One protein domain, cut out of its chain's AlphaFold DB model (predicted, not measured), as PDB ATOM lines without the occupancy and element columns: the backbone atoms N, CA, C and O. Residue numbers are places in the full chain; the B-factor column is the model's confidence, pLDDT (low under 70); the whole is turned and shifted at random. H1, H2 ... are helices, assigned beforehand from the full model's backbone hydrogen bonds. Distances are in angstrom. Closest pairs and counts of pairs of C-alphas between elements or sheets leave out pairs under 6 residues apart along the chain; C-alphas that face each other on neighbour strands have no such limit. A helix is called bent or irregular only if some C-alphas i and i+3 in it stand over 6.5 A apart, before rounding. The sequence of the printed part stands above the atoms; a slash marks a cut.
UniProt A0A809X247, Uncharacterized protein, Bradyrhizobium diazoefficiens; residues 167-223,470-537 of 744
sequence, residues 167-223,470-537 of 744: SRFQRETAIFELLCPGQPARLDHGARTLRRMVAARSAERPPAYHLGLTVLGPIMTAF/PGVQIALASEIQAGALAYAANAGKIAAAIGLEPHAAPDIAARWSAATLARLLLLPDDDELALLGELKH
ATOM      1  N   SER A 167     150.466 148.848 161.119       91.75
ATOM      2  CA  SER A 167     150.000 147.499 160.768       91.75
ATOM      3  C   SER A 167     148.852 147.036 161.673       91.75
ATOM      4  O   SER A 167     147.852 146.503 161.185       91.75
ATOM      5  N   ARG A 168     148.924 147.323 162.979       93.62
ATOM      6  CA  ARG A 168     147.836 147.029 163.925       93.62
ATOM      7  C   ARG A 168     146.551 147.767 163.568       93.62
ATOM      8  O   ARG A 168     145.513 147.122 163.490       93.62
ATOM      9  N   PHE A 169     146.607 149.060 163.246       94.38
ATOM     10  CA  PHE A 169     145.418 149.799 162.799       94.38
ATOM     11  C   PHE A 169     144.800 149.229 161.518       94.38
ATOM     12  O   PHE A 169     143.576 149.237 161.367       94.38
ATOM     13  N   GLN A 170     145.611 148.714 160.590       92.81
ATOM     14  CA  GLN A 170     145.090 148.046 159.394       92.81
ATOM     15  C   GLN A 170     144.321 146.774 159.765       92.81
ATOM     16  O   GLN A 170     143.178 146.613 159.338       92.81
ATOM     17  N   ARG A 171     144.893 145.921 160.626       93.69
ATOM     18  CA  ARG A 171     144.207 144.718 161.127       93.69
ATOM     19  C   ARG A 171     142.947 145.059 161.926       93.69
ATOM     20  O   ARG A 171     141.925 144.413 161.738       93.69
ATOM     21  N   GLU A 172     142.984 146.090 162.769       95.50
ATOM     22  CA  GLU A 172     141.811 146.578 163.511       95.50
ATOM     23  C   GLU A 172     140.706 147.067 162.576       95.50
ATOM     24  O   GLU A 172     139.541 146.816 162.849       95.50
ATOM     25  N   THR A 173     141.050 147.733 161.468       94.38
ATOM     26  CA  THR A 173     140.061 148.153 160.457       94.38
ATOM     27  C   THR A 173     139.405 146.937 159.809       94.38
ATOM     28  O   THR A 173     138.182 146.873 159.750       94.38
ATOM     29  N   ALA A 174     140.200 145.947 159.392       92.81
ATOM     30  CA  ALA A 174     139.678 144.721 158.791       92.81
ATOM     31  C   ALA A 174     138.767 143.951 159.763       92.81
ATOM     32  O   ALA A 174     137.683 143.510 159.393       92.81
ATOM     33  N   ILE A 175     139.171 143.836 161.032       94.75
ATOM     34  CA  ILE A 175     138.357 143.208 162.076       94.75
ATOM     35  C   ILE A 175     137.089 144.026 162.356       94.75
ATOM     36  O   ILE A 175     136.014 143.447 162.461       94.75
ATOM     37  N   PHE A 176     137.166 145.356 162.422       95.44
ATOM     38  CA  PHE A 176     135.987 146.205 162.611       95.44
ATOM     39  C   PHE A 176     134.942 145.956 161.517       95.44
ATOM     40  O   PHE A 176     133.775 145.727 161.827       95.44
ATOM     41  N   GLU A 177     135.356 145.943 160.249       93.00
ATOM     42  CA  GLU A 177     134.463 145.704 159.108       93.00
ATOM     43  C   GLU A 177     133.819 144.305 159.143       93.00
ATOM     44  O   GLU A 177     132.671 144.144 158.723       93.00
ATOM     45  N   LEU A 178     134.519 143.303 159.691       92.44
ATOM     46  CA  LEU A 178     133.984 141.952 159.882       92.44
ATOM     47  C   LEU A 178     132.960 141.869 161.022       92.44
ATOM     48  O   LEU A 178     131.930 141.207 160.870       92.44
ATOM     49  N   LEU A 179     133.247 142.505 162.161       91.44
ATOM     50  CA  LEU A 179     132.479 142.336 163.402       91.44
ATOM     51  C   LEU A 179     131.325 143.330 163.558       91.44
ATOM     52  O   LEU A 179     130.336 143.010 164.214       91.44
ATOM     53  N   CYS A 180     131.445 144.513 162.955       90.25
ATOM     54  CA  CYS A 180     130.479 145.609 163.044       90.25
ATOM     55  C   CYS A 180     129.895 145.934 161.654       90.25
ATOM     56  O   CYS A 180     130.078 147.048 161.150       90.25
ATOM     57  N   PRO A 181     129.220 144.980 160.982       82.69
ATOM     58  CA  PRO A 181     128.746 145.184 159.619       82.69
ATOM     59  C   PRO A 181     127.766 146.363 159.540       82.69
ATOM     60  O   PRO A 181     126.883 146.518 160.381       82.69
ATOM     61  N   GLY A 182     127.923 147.191 158.506       84.50
ATOM     62  CA  GLY A 182     127.085 148.374 158.284       84.50
ATOM     63  C   GLY A 182     127.483 149.609 159.099       84.50
ATOM     64  O   GLY A 182     126.853 150.650 158.940       84.50
ATOM     65  N   GLN A 183     128.527 149.526 159.930       89.38
ATOM     66  CA  GLN A 183     129.046 150.661 160.696       89.38
ATOM     67  C   GLN A 183     130.246 151.313 159.985       89.38
ATOM     68  O   GLN A 183     131.051 150.614 159.360       89.38
ATOM     69  N   PRO A 184     130.409 152.645 160.058       85.56
ATOM     70  CA  PRO A 184     131.481 153.343 159.358       85.56
ATOM     71  C   PRO A 184     132.847 153.128 160.033       85.56
ATOM     72  O   PRO A 184     133.191 153.791 161.006       85.56
ATOM     73  N   ALA A 185     133.695 152.278 159.446       82.38
ATOM     74  CA  ALA A 185     135.045 151.961 159.942       82.38
ATOM     75  C   ALA A 185     136.081 153.104 159.820       82.38
ATOM     76  O   ALA A 185     137.272 152.904 160.063       82.38
ATOM     77  N   ARG A 186     135.662 154.301 159.396       80.38
ATOM     78  CA  ARG A 186     136.540 155.471 159.213       80.38
ATOM     79  C   ARG A 186     136.361 156.545 160.279       80.38
ATOM     80  O   ARG A 186     137.164 157.470 160.315       80.38
ATOM     81  N   LEU A 187     135.340 156.424 161.125       84.38
ATOM     82  CA  LEU A 187     135.045 157.378 162.187       84.38
ATOM     83  C   LEU A 187     135.278 156.701 163.536       84.38
ATOM     84  O   LEU A 187     134.597 155.744 163.893       84.38
ATOM     85  N   ASP A 188     136.280 157.181 164.266       90.12
ATOM     86  CA  ASP A 188     136.689 156.661 165.576       90.12
ATOM     87  C   ASP A 188     136.761 157.756 166.652       90.12
ATOM     88  O   ASP A 188     137.367 157.554 167.704       90.12
ATOM     89  N   HIS A 189     136.204 158.939 166.359       91.12
ATOM     90  CA  HIS A 189     136.252 160.131 167.212       91.12
ATOM     91  C   HIS A 189     137.678 160.496 167.681       91.12
ATOM     92  O   HIS A 189     137.887 161.059 168.755       91.12
ATOM     93  N   GLY A 190     138.691 160.177 166.867       91.81
ATOM     94  CA  GLY A 190     140.088 160.490 167.142       91.81
ATOM     95  C   GLY A 190     140.803 159.482 168.042       91.81
ATOM     96  O   GLY A 190     141.951 159.736 168.418       91.81
ATOM     97  N   ALA A 191     140.198 158.334 168.360       93.19
ATOM     98  CA  ALA A 191     140.807 157.306 169.206       93.19
ATOM     99  C   ALA A 191     142.184 156.841 168.687       93.19
ATOM    100  O   ALA A 191     143.146 156.753 169.456       93.19
ATOM    101  N   ARG A 192     142.341 156.607 167.376       93.00
ATOM    102  CA  ARG A 192     143.643 156.264 166.768       93.00
ATOM    103  C   ARG A 192     144.632 157.414 166.845       93.00
ATOM    104  O   ARG A 192     145.812 157.186 167.108       93.00
ATOM    105  N   THR A 193     144.187 158.649 166.624       92.00
ATOM    106  CA  THR A 193     145.041 159.840 166.762       92.00
ATOM    107  C   THR A 193     145.577 159.956 168.182       92.00
ATOM    108  O   THR A 193     146.788 160.087 168.360       92.00
ATOM    109  N   LEU A 194     144.719 159.781 169.185       93.62
ATOM    110  CA  LEU A 194     145.122 159.800 170.583       93.62
ATOM    111  C   LEU A 194     146.137 158.692 170.904       93.62
ATOM    112  O   LEU A 194     147.190 158.969 171.481       93.62
ATOM    113  N   ARG A 195     145.881 157.457 170.451       94.06
ATOM    114  CA  ARG A 195     146.811 156.321 170.595       94.06
ATOM    115  C   ARG A 195     148.182 156.606 169.985       94.06
ATOM    116  O   ARG A 195     149.192 156.337 170.631       94.06
ATOM    117  N   ARG A 196     148.236 157.188 168.780       92.25
ATOM    118  CA  ARG A 196     149.497 157.582 168.120       92.25
ATOM    119  C   ARG A 196     150.287 158.581 168.958       92.25
ATOM    120  O   ARG A 196     151.482 158.392 169.167       92.25
ATOM    121  N   MET A 197     149.618 159.612 169.466       90.56
ATOM    122  CA  MET A 197     150.264 160.671 170.245       90.56
ATOM    123  C   MET A 197     150.784 160.179 171.594       90.56
ATOM    124  O   MET A 197     151.886 160.543 172.000       90.56
ATOM    125  N   VAL A 198     150.017 159.329 172.278       92.38
ATOM    126  CA  VAL A 198     150.465 158.698 173.524       92.38
ATOM    127  C   VAL A 198     151.674 157.791 173.255       92.38
ATOM    128  O   VAL A 198     152.682 157.889 173.954       92.38
ATOM    129  N   ALA A 199     151.615 156.962 172.207       91.94
ATOM    130  CA  ALA A 199     152.692 156.041 171.843       91.94
ATOM    131  C   ALA A 199     153.996 156.756 171.465       91.94
ATOM    132  O   ALA A 199     155.075 156.342 171.893       91.94
ATOM    133  N   ALA A 200     153.910 157.863 170.720       87.75
ATOM    134  CA  ALA A 200     155.071 158.644 170.293       87.75
ATOM    135  C   ALA A 200     155.917 159.157 171.474       87.75
ATOM    136  O   ALA A 200     157.132 159.289 171.353       87.75
ATOM    137  N   ARG A 201     155.296 159.381 172.640       86.50
ATOM    138  CA  ARG A 201     155.969 159.839 173.870       86.50
ATOM    139  C   ARG A 201     156.621 158.715 174.680       86.50
ATOM    140  O   ARG A 201     157.189 158.980 175.733       86.50
ATOM    141  N   SER A 202     156.511 157.467 174.229       86.12
ATOM    142  CA  SER A 202     157.002 156.275 174.935       86.12
ATOM    143  C   SER A 202     157.767 155.315 174.019       86.12
ATOM    144  O   SER A 202     157.863 154.134 174.329       86.12
ATOM    145  N   ALA A 203     158.320 155.795 172.897       80.62
ATOM    146  CA  ALA A 203     158.926 154.952 171.859       80.62
ATOM    147  C   ALA A 203     159.999 153.972 172.381       80.62
ATOM    148  O   ALA A 203     160.028 152.826 171.948       80.62
ATOM    149  N   GLU A 204     160.818 154.384 173.352       87.00
ATOM    150  CA  GLU A 204     161.935 153.593 173.907       87.00
ATOM    151  C   GLU A 204     161.513 152.516 174.926       87.00
ATOM    152  O   GLU A 204     162.356 151.834 175.508       87.00
ATOM    153  N   ARG A 205     160.212 152.367 175.190       93.44
ATOM    154  CA  ARG A 205     159.696 151.375 176.140       93.44
ATOM    155  C   ARG A 205     159.726 149.949 175.562       93.44
ATOM    156  O   ARG A 205     159.712 149.779 174.345       93.44
ATOM    157  N   PRO A 206     159.753 148.916 176.421       94.38
ATOM    158  CA  PRO A 206     159.766 147.520 175.984       94.38
ATOM    159  C   PRO A 206     158.436 147.083 175.334       94.38
ATOM    160  O   PRO A 206     157.397 147.711 175.565       94.38
ATOM    161  N   PRO A 207     158.432 145.991 174.538       95.00
ATOM    162  CA  PRO A 207     157.254 145.538 173.789       95.00
ATOM    163  C   PRO A 207     156.001 145.297 174.642       95.00
ATOM    164  O   PRO A 207     154.908 145.707 174.252       95.00
ATOM    165  N   ALA A 208     156.148 144.700 175.827       97.12
ATOM    166  CA  ALA A 208     155.045 144.460 176.756       97.12
ATOM    167  C   ALA A 208     154.393 145.759 177.241       97.12
ATOM    168  O   ALA A 208     153.169 145.899 177.215       97.12
ATOM    169  N   TYR A 209     155.208 146.754 177.589       97.94
ATOM    170  CA  TYR A 209     154.712 148.078 177.945       97.94
ATOM    171  C   TYR A 209     153.966 148.715 176.767       97.94
ATOM    172  O   TYR A 209     152.895 149.285 176.953       97.94
ATOM    173  N   HIS A 210     154.480 148.593 175.539       95.94
ATOM    174  CA  HIS A 210     153.801 149.103 174.340       95.94
ATOM    175  C   HIS A 210     152.480 148.398 174.043       95.94
ATOM    176  O   HIS A 210     151.532 149.059 173.620       95.94
ATOM    177  N   LEU A 211     152.375 147.086 174.277       97.12
ATOM    178  CA  LEU A 211     151.104 146.361 174.186       97.12
ATOM    179  C   LEU A 211     150.084 146.944 175.174       97.12
ATOM    180  O   LEU A 211     148.961 147.280 174.792       97.12
ATOM    181  N   GLY A 212     150.515 147.159 176.417       97.94
ATOM    182  CA  GLY A 212     149.746 147.869 177.430       97.94
ATOM    183  C   GLY A 212     149.296 149.254 176.975       97.94
ATOM    184  O   GLY A 212     148.116 149.578 177.026       97.94
ATOM    185  N   LEU A 213     150.230 150.063 176.485       97.38
ATOM    186  CA  LEU A 213     150.017 151.458 176.107       97.38
ATOM    187  C   LEU A 213     149.108 151.620 174.884       97.38
ATOM    188  O   LEU A 213     148.322 152.561 174.811       97.38
ATOM    189  N   THR A 214     149.243 150.735 173.896       95.94
ATOM    190  CA  THR A 214     148.618 150.912 172.580       95.94
ATOM    191  C   THR A 214     147.394 150.041 172.356       95.94
ATOM    192  O   THR A 214     146.634 150.358 171.446       95.94
ATOM    193  N   VAL A 215     147.173 148.990 173.150       97.19
ATOM    194  CA  VAL A 215     146.041 148.060 172.985       97.19
ATOM    195  C   VAL A 215     145.191 148.023 174.252       97.19
ATOM    196  O   VAL A 215     144.040 148.451 174.217       97.19
ATOM    197  N   LEU A 216     145.760 147.576 175.377       98.00
ATOM    198  CA  LEU A 216     144.986 147.345 176.599       98.00
ATOM    199  C   LEU A 216     144.515 148.652 177.254       98.00
ATOM    200  O   LEU A 216     143.347 148.786 177.593       98.00
ATOM    201  N   GLY A 217     145.398 149.641 177.380       97.81
ATOM    202  CA  GLY A 217     145.115 150.955 177.958       97.81
ATOM    203  C   GLY A 217     143.917 151.664 177.325       97.81
ATOM    204  O   GLY A 217     143.013 152.047 178.065       97.81
ATOM    205  N   PRO A 218     143.850 151.800 175.986       97.94
ATOM    206  CA  PRO A 218     142.686 152.353 175.296       97.94
ATOM    207  C   PRO A 218     141.371 151.640 175.621       97.94
ATOM    208  O   PRO A 218     140.391 152.312 175.934       97.94
ATOM    209  N   ILE A 219     141.362 150.301 175.597       98.25
ATOM    210  CA  ILE A 219     140.168 149.492 175.895       98.25
ATOM    211  C   ILE A 219     139.731 149.717 177.344       98.25
ATOM    212  O   ILE A 219     138.574 150.030 177.604       98.25
ATOM    213  N   MET A 220     140.668 149.598 178.287       98.06
ATOM    214  CA  MET A 220     140.362 149.700 179.711       98.06
ATOM    215  C   MET A 220     140.007 151.127 180.138       98.06
ATOM    216  O   MET A 220     139.215 151.294 181.056       98.06
ATOM    217  N   THR A 221     140.534 152.152 179.459       97.50
ATOM    218  CA  THR A 221     140.136 153.555 179.679       97.50
ATOM    219  C   THR A 221     138.717 153.805 179.170       97.50
ATOM    220  O   THR A 221     137.932 154.453 179.850       97.50
ATOM    221  N   ALA A 222     138.350 153.260 178.004       97.88
ATOM    222  CA  ALA A 222     136.978 153.363 177.509       97.88
ATOM    223  C   ALA A 222     135.987 152.605 178.411       97.88
ATOM    224  O   ALA A 222     134.903 153.108 178.695       97.88
ATOM    225  N   PHE A 223     136.382 151.433 178.921       98.19
ATOM    226  CA  PHE A 223     135.590 150.684 179.897       98.19
ATOM    227  C   PHE A 223     135.438 151.433 181.227       98.19
ATOM    228  O   PHE A 223     134.357 151.457 181.802       98.19
ATOM    229  N   PRO A 470     154.204 131.462 187.078       91.50
ATOM    230  CA  PRO A 470     155.623 131.791 187.147       91.50
ATOM    231  C   PRO A 470     155.869 133.287 187.387       91.50
ATOM    232  O   PRO A 470     155.171 134.137 186.832       91.50
ATOM    233  N   GLY A 471     156.931 133.624 188.126       93.69
ATOM    234  CA  GLY A 471     157.311 135.021 188.381       93.69
ATOM    235  C   GLY A 471     157.550 135.837 187.102       93.69
ATOM    236  O   GLY A 471     157.186 137.008 187.051       93.69
ATOM    237  N   VAL A 472     158.069 135.207 186.041       94.75
ATOM    238  CA  VAL A 472     158.247 135.841 184.719       94.75
ATOM    239  C   VAL A 472     156.918 136.264 184.084       94.75
ATOM    240  O   VAL A 472     156.827 137.355 183.531       94.75
ATOM    241  N   GLN A 473     155.860 135.461 184.238       95.44
ATOM    242  CA  GLN A 473     154.516 135.789 183.758       95.44
ATOM    243  C   GLN A 473     153.897 136.932 184.574       95.44
ATOM    244  O   GLN A 473     153.256 137.813 184.006       95.44
ATOM    245  N   ILE A 474     154.114 136.954 185.893       95.12
ATOM    246  CA  ILE A 474     153.653 138.050 186.762       95.12
ATOM    247  C   ILE A 474     154.355 139.365 186.390       95.12
ATOM    248  O   ILE A 474     153.699 140.401 186.276       95.12
ATOM    249  N   ALA A 475     155.671 139.327 186.156       96.69
ATOM    250  CA  ALA A 475     156.446 140.491 185.729       96.69
ATOM    251  C   ALA A 475     155.978 141.016 184.363       96.69
ATOM    252  O   ALA A 475     155.757 142.219 184.216       96.69
ATOM    253  N   LEU A 476     155.744 140.116 183.402       97.44
ATOM    254  CA  LEU A 476     155.212 140.460 182.085       97.44
ATOM    255  C   LEU A 476     153.829 141.127 182.183       97.44
ATOM    256  O   LEU A 476     153.619 142.194 181.606       97.44
ATOM    257  N   ALA A 477     152.900 140.551 182.953       96.81
ATOM    258  CA  ALA A 477     151.584 141.150 183.181       96.81
ATOM    259  C   ALA A 477     151.704 142.544 183.821       96.81
ATOM    260  O   ALA A 477     151.066 143.490 183.363       96.81
ATOM    261  N   SER A 478     152.578 142.708 184.819       97.38
ATOM    262  CA  SER A 478     152.830 144.005 185.456       97.38
ATOM    263  C   SER A 478     153.371 145.053 184.476       97.38
ATOM    264  O   SER A 478     153.013 146.228 184.576       97.38
ATOM    265  N   GLU A 479     154.227 144.663 183.531       98.25
ATOM    266  CA  GLU A 479     154.776 145.567 182.517       98.25
ATOM    267  C   GLU A 479     153.709 146.015 181.504       98.25
ATOM    268  O   GLU A 479     153.616 147.206 181.188       98.25
ATOM    269  N   ILE A 480     152.837 145.096 181.076       98.50
ATOM    270  CA  ILE A 480     151.660 145.414 180.251       98.50
ATOM    271  C   ILE A 480     150.719 146.363 181.012       98.50
ATOM    272  O   ILE A 480     150.303 147.395 180.484       98.50
ATOM    273  N   GLN A 481     150.418 146.072 182.278       98.25
ATOM    274  CA  GLN A 481     149.571 146.927 183.118       98.25
ATOM    275  C   GLN A 481     150.167 148.330 183.298       98.25
ATOM    276  O   GLN A 481     149.431 149.316 183.268       98.25
ATOM    277  N   ALA A 482     151.491 148.449 183.441       98.00
ATOM    278  CA  ALA A 482     152.167 149.742 183.530       98.00
ATOM    279  C   ALA A 482     151.967 150.584 182.259       98.00
ATOM    280  O   ALA A 482     151.689 151.781 182.356       98.00
ATOM    281  N   GLY A 483     152.032 149.959 181.080       98.19
ATOM    282  CA  GLY A 483     151.700 150.611 179.815       98.19
ATOM    283  C   GLY A 483     150.246 151.083 179.754       98.19
ATOM    284  O   GLY A 483     149.977 152.221 179.370       98.19
ATOM    285  N   ALA A 484     149.304 150.241 180.189       98.31
ATOM    286  CA  ALA A 484     147.880 150.577 180.202       98.31
ATOM    287  C   ALA A 484     147.566 151.766 181.129       98.31
ATOM    288  O   ALA A 484     146.846 152.687 180.742       98.31
ATOM    289  N   LEU A 485     148.169 151.795 182.319       97.56
ATOM    290  CA  LEU A 485     148.044 152.909 183.265       97.56
ATOM    291  C   LEU A 485     148.674 154.193 182.731       97.56
ATOM    292  O   LEU A 485     148.120 155.276 182.906       97.56
ATOM    293  N   ALA A 486     149.809 154.085 182.039       96.81
ATOM    294  CA  ALA A 486     150.423 155.236 181.394       96.81
ATOM    295  C   ALA A 486     149.542 155.811 180.280       96.81
ATOM    296  O   ALA A 486     149.505 157.032 180.121       96.81
ATOM    297  N   TYR A 487     148.805 154.974 179.543       97.38
ATOM    298  CA  TYR A 487     147.800 155.467 178.607       97.38
ATOM    299  C   TYR A 487     146.704 156.231 179.354       97.38
ATOM    300  O   TYR A 487     146.510 157.412 179.070       97.38
ATOM    301  N   ALA A 488     146.061 155.612 180.350       95.75
ATOM    302  CA  ALA A 488     144.974 156.228 181.116       95.75
ATOM    303  C   ALA A 488     145.375 157.585 181.733       95.75
ATOM    304  O   ALA A 488     144.651 158.571 181.609       95.75
ATOM    305  N   ALA A 489     146.582 157.679 182.301       93.88
ATOM    306  CA  ALA A 489     147.087 158.893 182.945       93.88
ATOM    307  C   ALA A 489     147.373 160.067 181.982       93.88
ATOM    308  O   ALA A 489     147.433 161.227 182.409       93.88
ATOM    309  N   ASN A 490     147.598 159.784 180.692       93.19
ATOM    310  CA  ASN A 490     148.002 160.784 179.696       93.19
ATOM    311  C   ASN A 490     146.926 161.067 178.641       93.19
ATOM    312  O   ASN A 490     146.868 162.185 178.126       93.19
ATOM    313  N   ALA A 491     146.079 160.085 178.327       93.75
ATOM    314  CA  ALA A 491     145.107 160.142 177.244       93.75
ATOM    315  C   ALA A 491     144.138 161.322 177.402       93.75
ATOM    316  O   ALA A 491     144.044 162.143 176.495       93.75
ATOM    317  N   GLY A 492     143.506 161.482 178.571       90.94
ATOM    318  CA  GLY A 492     142.556 162.580 178.809       90.94
ATOM    319  C   GLY A 492     143.183 163.972 178.661       90.94
ATOM    320  O   GLY A 492     142.614 164.848 178.017       90.94
ATOM    321  N   LYS A 493     144.408 164.164 179.173       90.88
ATOM    322  CA  LYS A 493     145.139 165.442 179.066       90.88
ATOM    323  C   LYS A 493     145.478 165.782 177.618       90.88
ATOM    324  O   LYS A 493     145.355 166.933 177.210       90.88
ATOM    325  N   ILE A 494     145.926 164.787 176.852       91.94
ATOM    326  CA  ILE A 494     146.249 164.971 175.438       91.94
ATOM    327  C   ILE A 494     144.970 165.250 174.651       91.94
ATOM    328  O   ILE A 494     144.940 166.227 173.915       91.94
ATOM    329  N   ALA A 495     143.921 164.448 174.848       93.12
ATOM    330  CA  ALA A 495     142.639 164.607 174.172       93.12
ATOM    331  C   ALA A 495     142.063 166.015 174.382       93.12
ATOM    332  O   ALA A 495     141.776 166.701 173.403       93.12
ATOM    333  N   ALA A 496     142.028 166.501 175.627       91.44
ATOM    334  CA  ALA A 496     141.583 167.856 175.947       91.44
ATOM    335  C   ALA A 496     142.454 168.942 175.289       91.44
ATOM    336  O   ALA A 496     141.931 169.903 174.732       91.44
ATOM    337  N   ALA A 497     143.783 168.781 175.298       88.75
ATOM    338  CA  ALA A 497     144.706 169.760 174.718       88.75
ATOM    339  C   ALA A 497     144.551 169.934 173.198       88.75
ATOM    340  O   ALA A 497     144.950 170.969 172.663       88.75
ATOM    341  N   ILE A 498     143.999 168.934 172.506       88.25
ATOM    342  CA  ILE A 498     143.790 168.963 171.055       88.25
ATOM    343  C   ILE A 498     142.324 168.802 170.649       88.25
ATOM    344  O   ILE A 498     142.062 168.527 169.485       88.25
ATOM    345  N   GLY A 499     141.372 168.964 171.574       88.88
ATOM    346  CA  GLY A 499     139.936 168.912 171.280       88.88
ATOM    347  C   GLY A 499     139.469 167.592 170.658       88.88
ATOM    348  O   GLY A 499     138.741 167.608 169.664       88.88
ATOM    349  N   LEU A 500     139.939 166.460 171.190       91.88
ATOM    350  CA  LEU A 500     139.426 165.128 170.862       91.88
ATOM    351  C   LEU A 500     138.505 164.621 171.966       91.88
ATOM    352  O   LEU A 500     138.824 164.735 173.147       91.88
ATOM    353  N   GLU A 501     137.426 163.958 171.562       92.19
ATOM    354  CA  GLU A 501     136.451 163.360 172.472       92.19
ATOM    355  C   GLU A 501     136.166 161.903 172.064       92.19
ATOM    356  O   GLU A 501     135.061 161.571 171.633       92.19
ATOM    357  N   PRO A 502     137.153 160.993 172.189       93.19
ATOM    358  CA  PRO A 502     137.033 159.608 171.713       93.19
ATOM    359  C   PRO A 502     135.969 158.784 172.453       93.19
ATOM    360  O   PRO A 502     135.660 157.668 172.042       93.19
ATOM    361  N   HIS A 503     135.432 159.314 173.554       94.06
ATOM    362  CA  HIS A 503     134.427 158.671 174.395       94.06
ATOM    363  C   HIS A 503     133.060 159.380 174.351       94.06
ATOM    364  O   HIS A 503     132.138 158.919 175.009       94.06
ATOM    365  N   ALA A 504     132.900 160.459 173.566       92.31
ATOM    366  CA  ALA A 504     131.631 161.196 173.475       92.31
ATOM    367  C   ALA A 504     130.491 160.387 172.833       92.31
ATOM    368  O   ALA A 504     129.322 160.655 173.096       92.31
ATOM    369  N   ALA A 505     130.827 159.400 171.999       93.88
ATOM    370  CA  ALA A 505     129.886 158.450 171.414       93.88
ATOM    371  C   ALA A 505     130.168 157.044 171.981       93.88
ATOM    372  O   ALA A 505     131.050 156.344 171.461       93.88
ATOM    373  N   PRO A 506     129.470 156.621 173.056       93.50
ATOM    374  CA  PRO A 506     129.756 155.361 173.746       93.50
ATOM    375  C   PRO A 506     129.661 154.131 172.841       93.50
ATOM    376  O   PRO A 506     130.444 153.194 172.981       93.50
ATOM    377  N   ASP A 507     128.747 154.140 171.871       94.19
ATOM    378  CA  ASP A 507     128.563 153.053 170.912       94.19
ATOM    379  C   ASP A 507     129.743 152.938 169.931       94.19
ATOM    380  O   ASP A 507     130.201 151.834 169.631       94.19
ATOM    381  N   ILE A 508     130.290 154.064 169.467       95.25
ATOM    382  CA  ILE A 508     131.489 154.085 168.618       95.25
ATOM    383  C   ILE A 508     132.719 153.655 169.426       95.25
ATOM    384  O   ILE A 508     133.505 152.828 168.950       95.25
ATOM    385  N   ALA A 509     132.859 154.142 170.661       96.69
ATOM    386  CA  ALA A 509     133.933 153.739 171.565       96.69
ATOM    387  C   ALA A 509     133.892 152.231 171.866       96.69
ATOM    388  O   ALA A 509     134.931 151.564 171.818       96.69
ATOM    389  N   ALA A 510     132.701 151.675 172.109       97.31
ATOM    390  CA  ALA A 510     132.492 150.248 172.330       97.31
ATOM    391  C   ALA A 510     132.868 149.411 171.102       97.31
ATOM    392  O   ALA A 510     133.620 148.445 171.233       97.31
ATOM    393  N   ARG A 511     132.428 149.795 169.894       96.88
ATOM    394  CA  ARG A 511     132.756 149.064 168.654       96.88
ATOM    395  C   ARG A 511     134.251 149.076 168.347       96.88
ATOM    396  O   ARG A 511     134.816 148.038 168.007       96.88
ATOM    397  N   TRP A 512     134.922 150.215 168.512       97.00
ATOM    398  CA  TRP A 512     136.373 150.285 168.316       97.00
ATOM    399  C   TRP A 512     137.161 149.560 169.404       97.00
ATOM    400  O   TRP A 512     138.190 148.951 169.100       97.00
ATOM    401  N   SER A 513     136.675 149.560 170.645       97.75
ATOM    402  CA  SER A 513     137.257 148.752 171.722       97.75
ATOM    403  C   SER A 513     137.086 147.260 171.443       97.75
ATOM    404  O   SER A 513     138.052 146.510 171.558       97.75
ATOM    405  N   ALA A 514     135.907 146.842 170.969       97.25
ATOM    406  CA  ALA A 514     135.644 145.477 170.531       97.25
ATOM    407  C   ALA A 514     136.556 145.072 169.368       97.25
ATOM    408  O   ALA A 514     137.158 144.007 169.428       97.25
ATOM    409  N   ALA A 515     136.739 145.922 168.353       97.06
ATOM    410  CA  ALA A 515     137.645 145.641 167.236       97.06
ATOM    411  C   ALA A 515     139.120 145.569 167.671       97.06
ATOM    412  O   ALA A 515     139.852 144.685 167.226       97.06
ATOM    413  N   THR A 516     139.552 146.457 168.570       97.56
ATOM    414  CA  THR A 516     140.918 146.464 169.122       97.56
ATOM    415  C   THR A 516     141.189 145.201 169.941       97.56
ATOM    416  O   THR A 516     142.225 144.555 169.760       97.56
ATOM    417  N   LEU A 517     140.233 144.809 170.791       97.69
ATOM    418  CA  LEU A 517     140.303 143.592 171.594       97.69
ATOM    419  C   LEU A 517     140.248 142.341 170.717       97.69
ATOM    420  O   LEU A 517     141.083 141.455 170.850       97.69
ATOM    421  N   ALA A 518     139.306 142.280 169.781       97.12
ATOM    422  CA  ALA A 518     139.159 141.167 168.857       97.12
ATOM    423  C   ALA A 518     140.390 140.987 167.972       97.12
ATOM    424  O   ALA A 518     140.789 139.859 167.714       97.12
ATOM    425  N   ARG A 519     141.041 142.074 167.548       96.31
ATOM    426  CA  ARG A 519     142.303 141.978 166.815       96.31
ATOM    427  C   ARG A 519     143.397 141.327 167.665       96.31
ATOM    428  O   ARG A 519     144.128 140.508 167.127       96.31
ATOM    429  N   LEU A 520     143.486 141.629 168.966       97.06
ATOM    430  CA  LEU A 520     144.420 140.941 169.872       97.06
ATOM    431  C   LEU A 520     144.045 139.470 170.041       97.06
ATOM    432  O   LEU A 520     144.885 138.594 169.879       97.06
ATOM    433  N   LEU A 521     142.780 139.203 170.361       96.44
ATOM    434  CA  LEU A 521     142.329 137.867 170.729       96.44
ATOM    435  C   LEU A 521     142.203 136.918 169.537       96.44
ATOM    436  O   LEU A 521     142.364 135.723 169.740       96.44
ATOM    437  N   LEU A 522     141.900 137.413 168.333       95.94
ATOM    438  CA  LEU A 522     141.564 136.598 167.157       95.94
ATOM    439  C   LEU A 522     142.567 136.722 166.001       95.94
ATOM    440  O   LEU A 522     142.633 135.820 165.172       95.94
ATOM    441  N   LEU A 523     143.323 137.823 165.916       95.19
ATOM    442  CA  LEU A 523     144.257 138.087 164.813       95.19
ATOM    443  C   LEU A 523     145.595 138.691 165.307       95.19
ATOM    444  O   LEU A 523     145.996 139.772 164.834       95.19
ATOM    445  N   PRO A 524     146.282 138.029 166.264       95.19
ATOM    446  CA  PRO A 524     147.540 138.520 166.822       95.19
ATOM    447  C   PRO A 524     148.642 138.628 165.766       95.19
ATOM    448  O   PRO A 524     148.626 137.932 164.745       95.19
ATOM    449  N   ASP A 525     149.585 139.541 165.986       92.69
ATOM    450  CA  ASP A 525     150.831 139.597 165.215       92.69
ATOM    451  C   ASP A 525     151.906 138.652 165.792       92.69
ATOM    452  O   ASP A 525     151.743 138.096 166.878       92.69
ATOM    453  N   ASP A 526     152.980 138.420 165.035       93.50
ATOM    454  CA  ASP A 526     154.027 137.462 165.422       93.50
ATOM    455  C   ASP A 526     154.758 137.902 166.703       93.50
ATOM    456  O   ASP A 526     155.134 137.062 167.522       93.50
ATOM    457  N   ASP A 527     154.896 139.217 166.915       93.56
ATOM    458  CA  ASP A 527     155.494 139.782 168.128       93.56
ATOM    459  C   ASP A 527     154.612 139.492 169.355       93.56
ATOM    460  O   ASP A 527     155.115 139.133 170.419       93.56
ATOM    461  N   GLU A 528     153.289 139.610 169.222       95.56
ATOM    462  CA  GLU A 528     152.326 139.273 170.274       95.56
ATOM    463  C   GLU A 528     152.277 137.771 170.564       95.56
ATOM    464  O   GLU A 528     152.194 137.388 171.732       95.56
ATOM    465  N   LEU A 529     152.364 136.917 169.538       95.81
ATOM    466  CA  LEU A 529     152.459 135.465 169.720       95.81
ATOM    467  C   LEU A 529     153.716 135.083 170.501       95.81
ATOM    468  O   LEU A 529     153.629 134.300 171.447       95.81
ATOM    469  N   ALA A 530     154.866 135.660 170.146       95.75
ATOM    470  CA  ALA A 530     156.122 135.424 170.851       95.75
ATOM    471  C   ALA A 530     156.074 135.947 172.295       95.75
ATOM    472  O   ALA A 530     156.545 135.282 173.214       95.75
ATOM    473  N   LEU A 531     155.479 137.124 172.506       96.19
ATOM    474  CA  LEU A 531     155.410 137.761 173.819       96.19
ATOM    475  C   LEU A 531     154.458 137.042 174.784       96.19
ATOM    476  O   LEU A 531     154.745 136.944 175.974       96.19
ATOM    477  N   LEU A 532     153.301 136.597 174.293       96.50
ATOM    478  CA  LEU A 532     152.194 136.115 175.124       96.50
ATOM    479  C   LEU A 532     152.035 134.591 175.091       96.50
ATOM    480  O   LEU A 532     151.296 134.037 175.904       96.50
ATOM    481  N   GLY A 533     152.704 133.904 174.166       92.81
ATOM    482  CA  GLY A 533     152.507 132.479 173.921       92.81
ATOM    483  C   GLY A 533     152.923 131.563 175.070       92.81
ATOM    484  O   GLY A 533     152.306 130.518 175.274       92.81
ATOM    485  N   GLU A 534     153.927 131.973 175.850       92.25
ATOM    486  CA  GLU A 534     154.433 131.218 177.006       92.25
ATOM    487  C   GLU A 534     153.597 131.402 178.278       92.25
ATOM    488  O   GLU A 534     153.830 130.721 179.284       92.25
ATOM    489  N   LEU A 535     152.618 132.314 178.251       93.75
ATOM    490  CA  LEU A 535     151.687 132.473 179.356       93.75
ATOM    491  C   LEU A 535     150.961 131.151 179.615       93.75
ATOM    492  O   LEU A 535     150.663 130.369 178.709       93.75
ATOM    493  N   LYS A 536     150.644 130.917 180.885       91.44
ATOM    494  CA  LYS A 536     149.818 129.794 181.312       91.44
ATOM    495  C   LYS A 536     148.559 130.307 181.981       91.44
ATOM    496  O   LYS A 536     148.602 131.265 182.755       91.44
ATOM    497  N   HIS A 537     147.443 129.662 181.689       87.06
ATOM    498  CA  HIS A 537     146.181 129.942 182.348       87.06
ATOM    499  C   HIS A 537     146.036 129.065 183.586       87.06
ATOM    500  O   HIS A 537     146.224 127.851 183.538       87.06
TER     501      HIS A 537
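AT A GLANCE: This is residues 167 to 223 and 470 to 537 of the 744 residues of an uncharacterized protein of Bradyrhizobium diazoefficiens (UniProt A0A809X247). A core helix, H3, has the long H4 crossing it on one side and H5 packed on another with its residues 215 to 222, while H2 folds back against H3 as a helical hairpin and also packs on residues 487 to 495 of H4, and H1 crosses H5 steeply, away from H3. The short H6 sits at one end, near the beginning of H3. The printed part has 125 residues with six named helices, H1 to H6, and no named strand; the class is all helix. It is compact, with a radius of gyration of the C-alphas of 14.4 A and spans of 41 by 33 by 23 A.

IN THESE COORDINATES: H1, residues 167 to 179, begins at C-alpha 167 (150.000, 147.499, 160.768). H2 is residues 191 to 200. H3, residues 207 to 223, is 23.1 A long and kinks by 36 degrees near residue 217; it is only just irregular, C-alphas 213 and 216 being 6.52 A apart. H4, residues 471 to 497, is 39.4 A long and begins at C-alpha 471 (157.311, 135.021, 188.381); it kinks by 30 degrees near residue 490 and is irregular, with C-alphas 489 and 492 7.2 A apart. H5, residues 506 to 522, is 23.1 A long. H6, residues 526 to 532, ends at C-alpha 532 (152.194, 136.115, 175.124).

HOW THE PARTS SIT: H3 is the hub. Residues 476 to 488 of H4 touch it at a steep tilt of 57 degrees; the closest C-alphas, of Gly 217 and Ala 484, are 3.6 A apart. H2 and H3, a helical hairpin, touch at Arg 195 and Thr 214, C-alphas 6.0 A apart. Residues 215 to 222 of H3 touch H5, closest at the C-alphas of Ile 219 and Ser 513, 5.1 A. H1 touches H5, closest at the C-alphas of Phe 176 and Ala 515, 4.9 A. H6 is close to H3 but not clearly touching, 7.3 A between the C-alphas of Ala 208 and Leu 531. Every O i to N i+4 pair is within hydrogen-bond range in H1, H2, H5 and H6; H3 has 9 of 13 and H4 21 of 23.

THE WHOLE: The C-alphas farthest apart, of Gly 182 and Gly 471, are 44.7 A apart. Residues 224 to 469 are not printed, and C-alphas 223 and 470 stand 28.5 A apart across this cut. The link from H1 to H2 is long. No printed residue is under 70 in pLDDT.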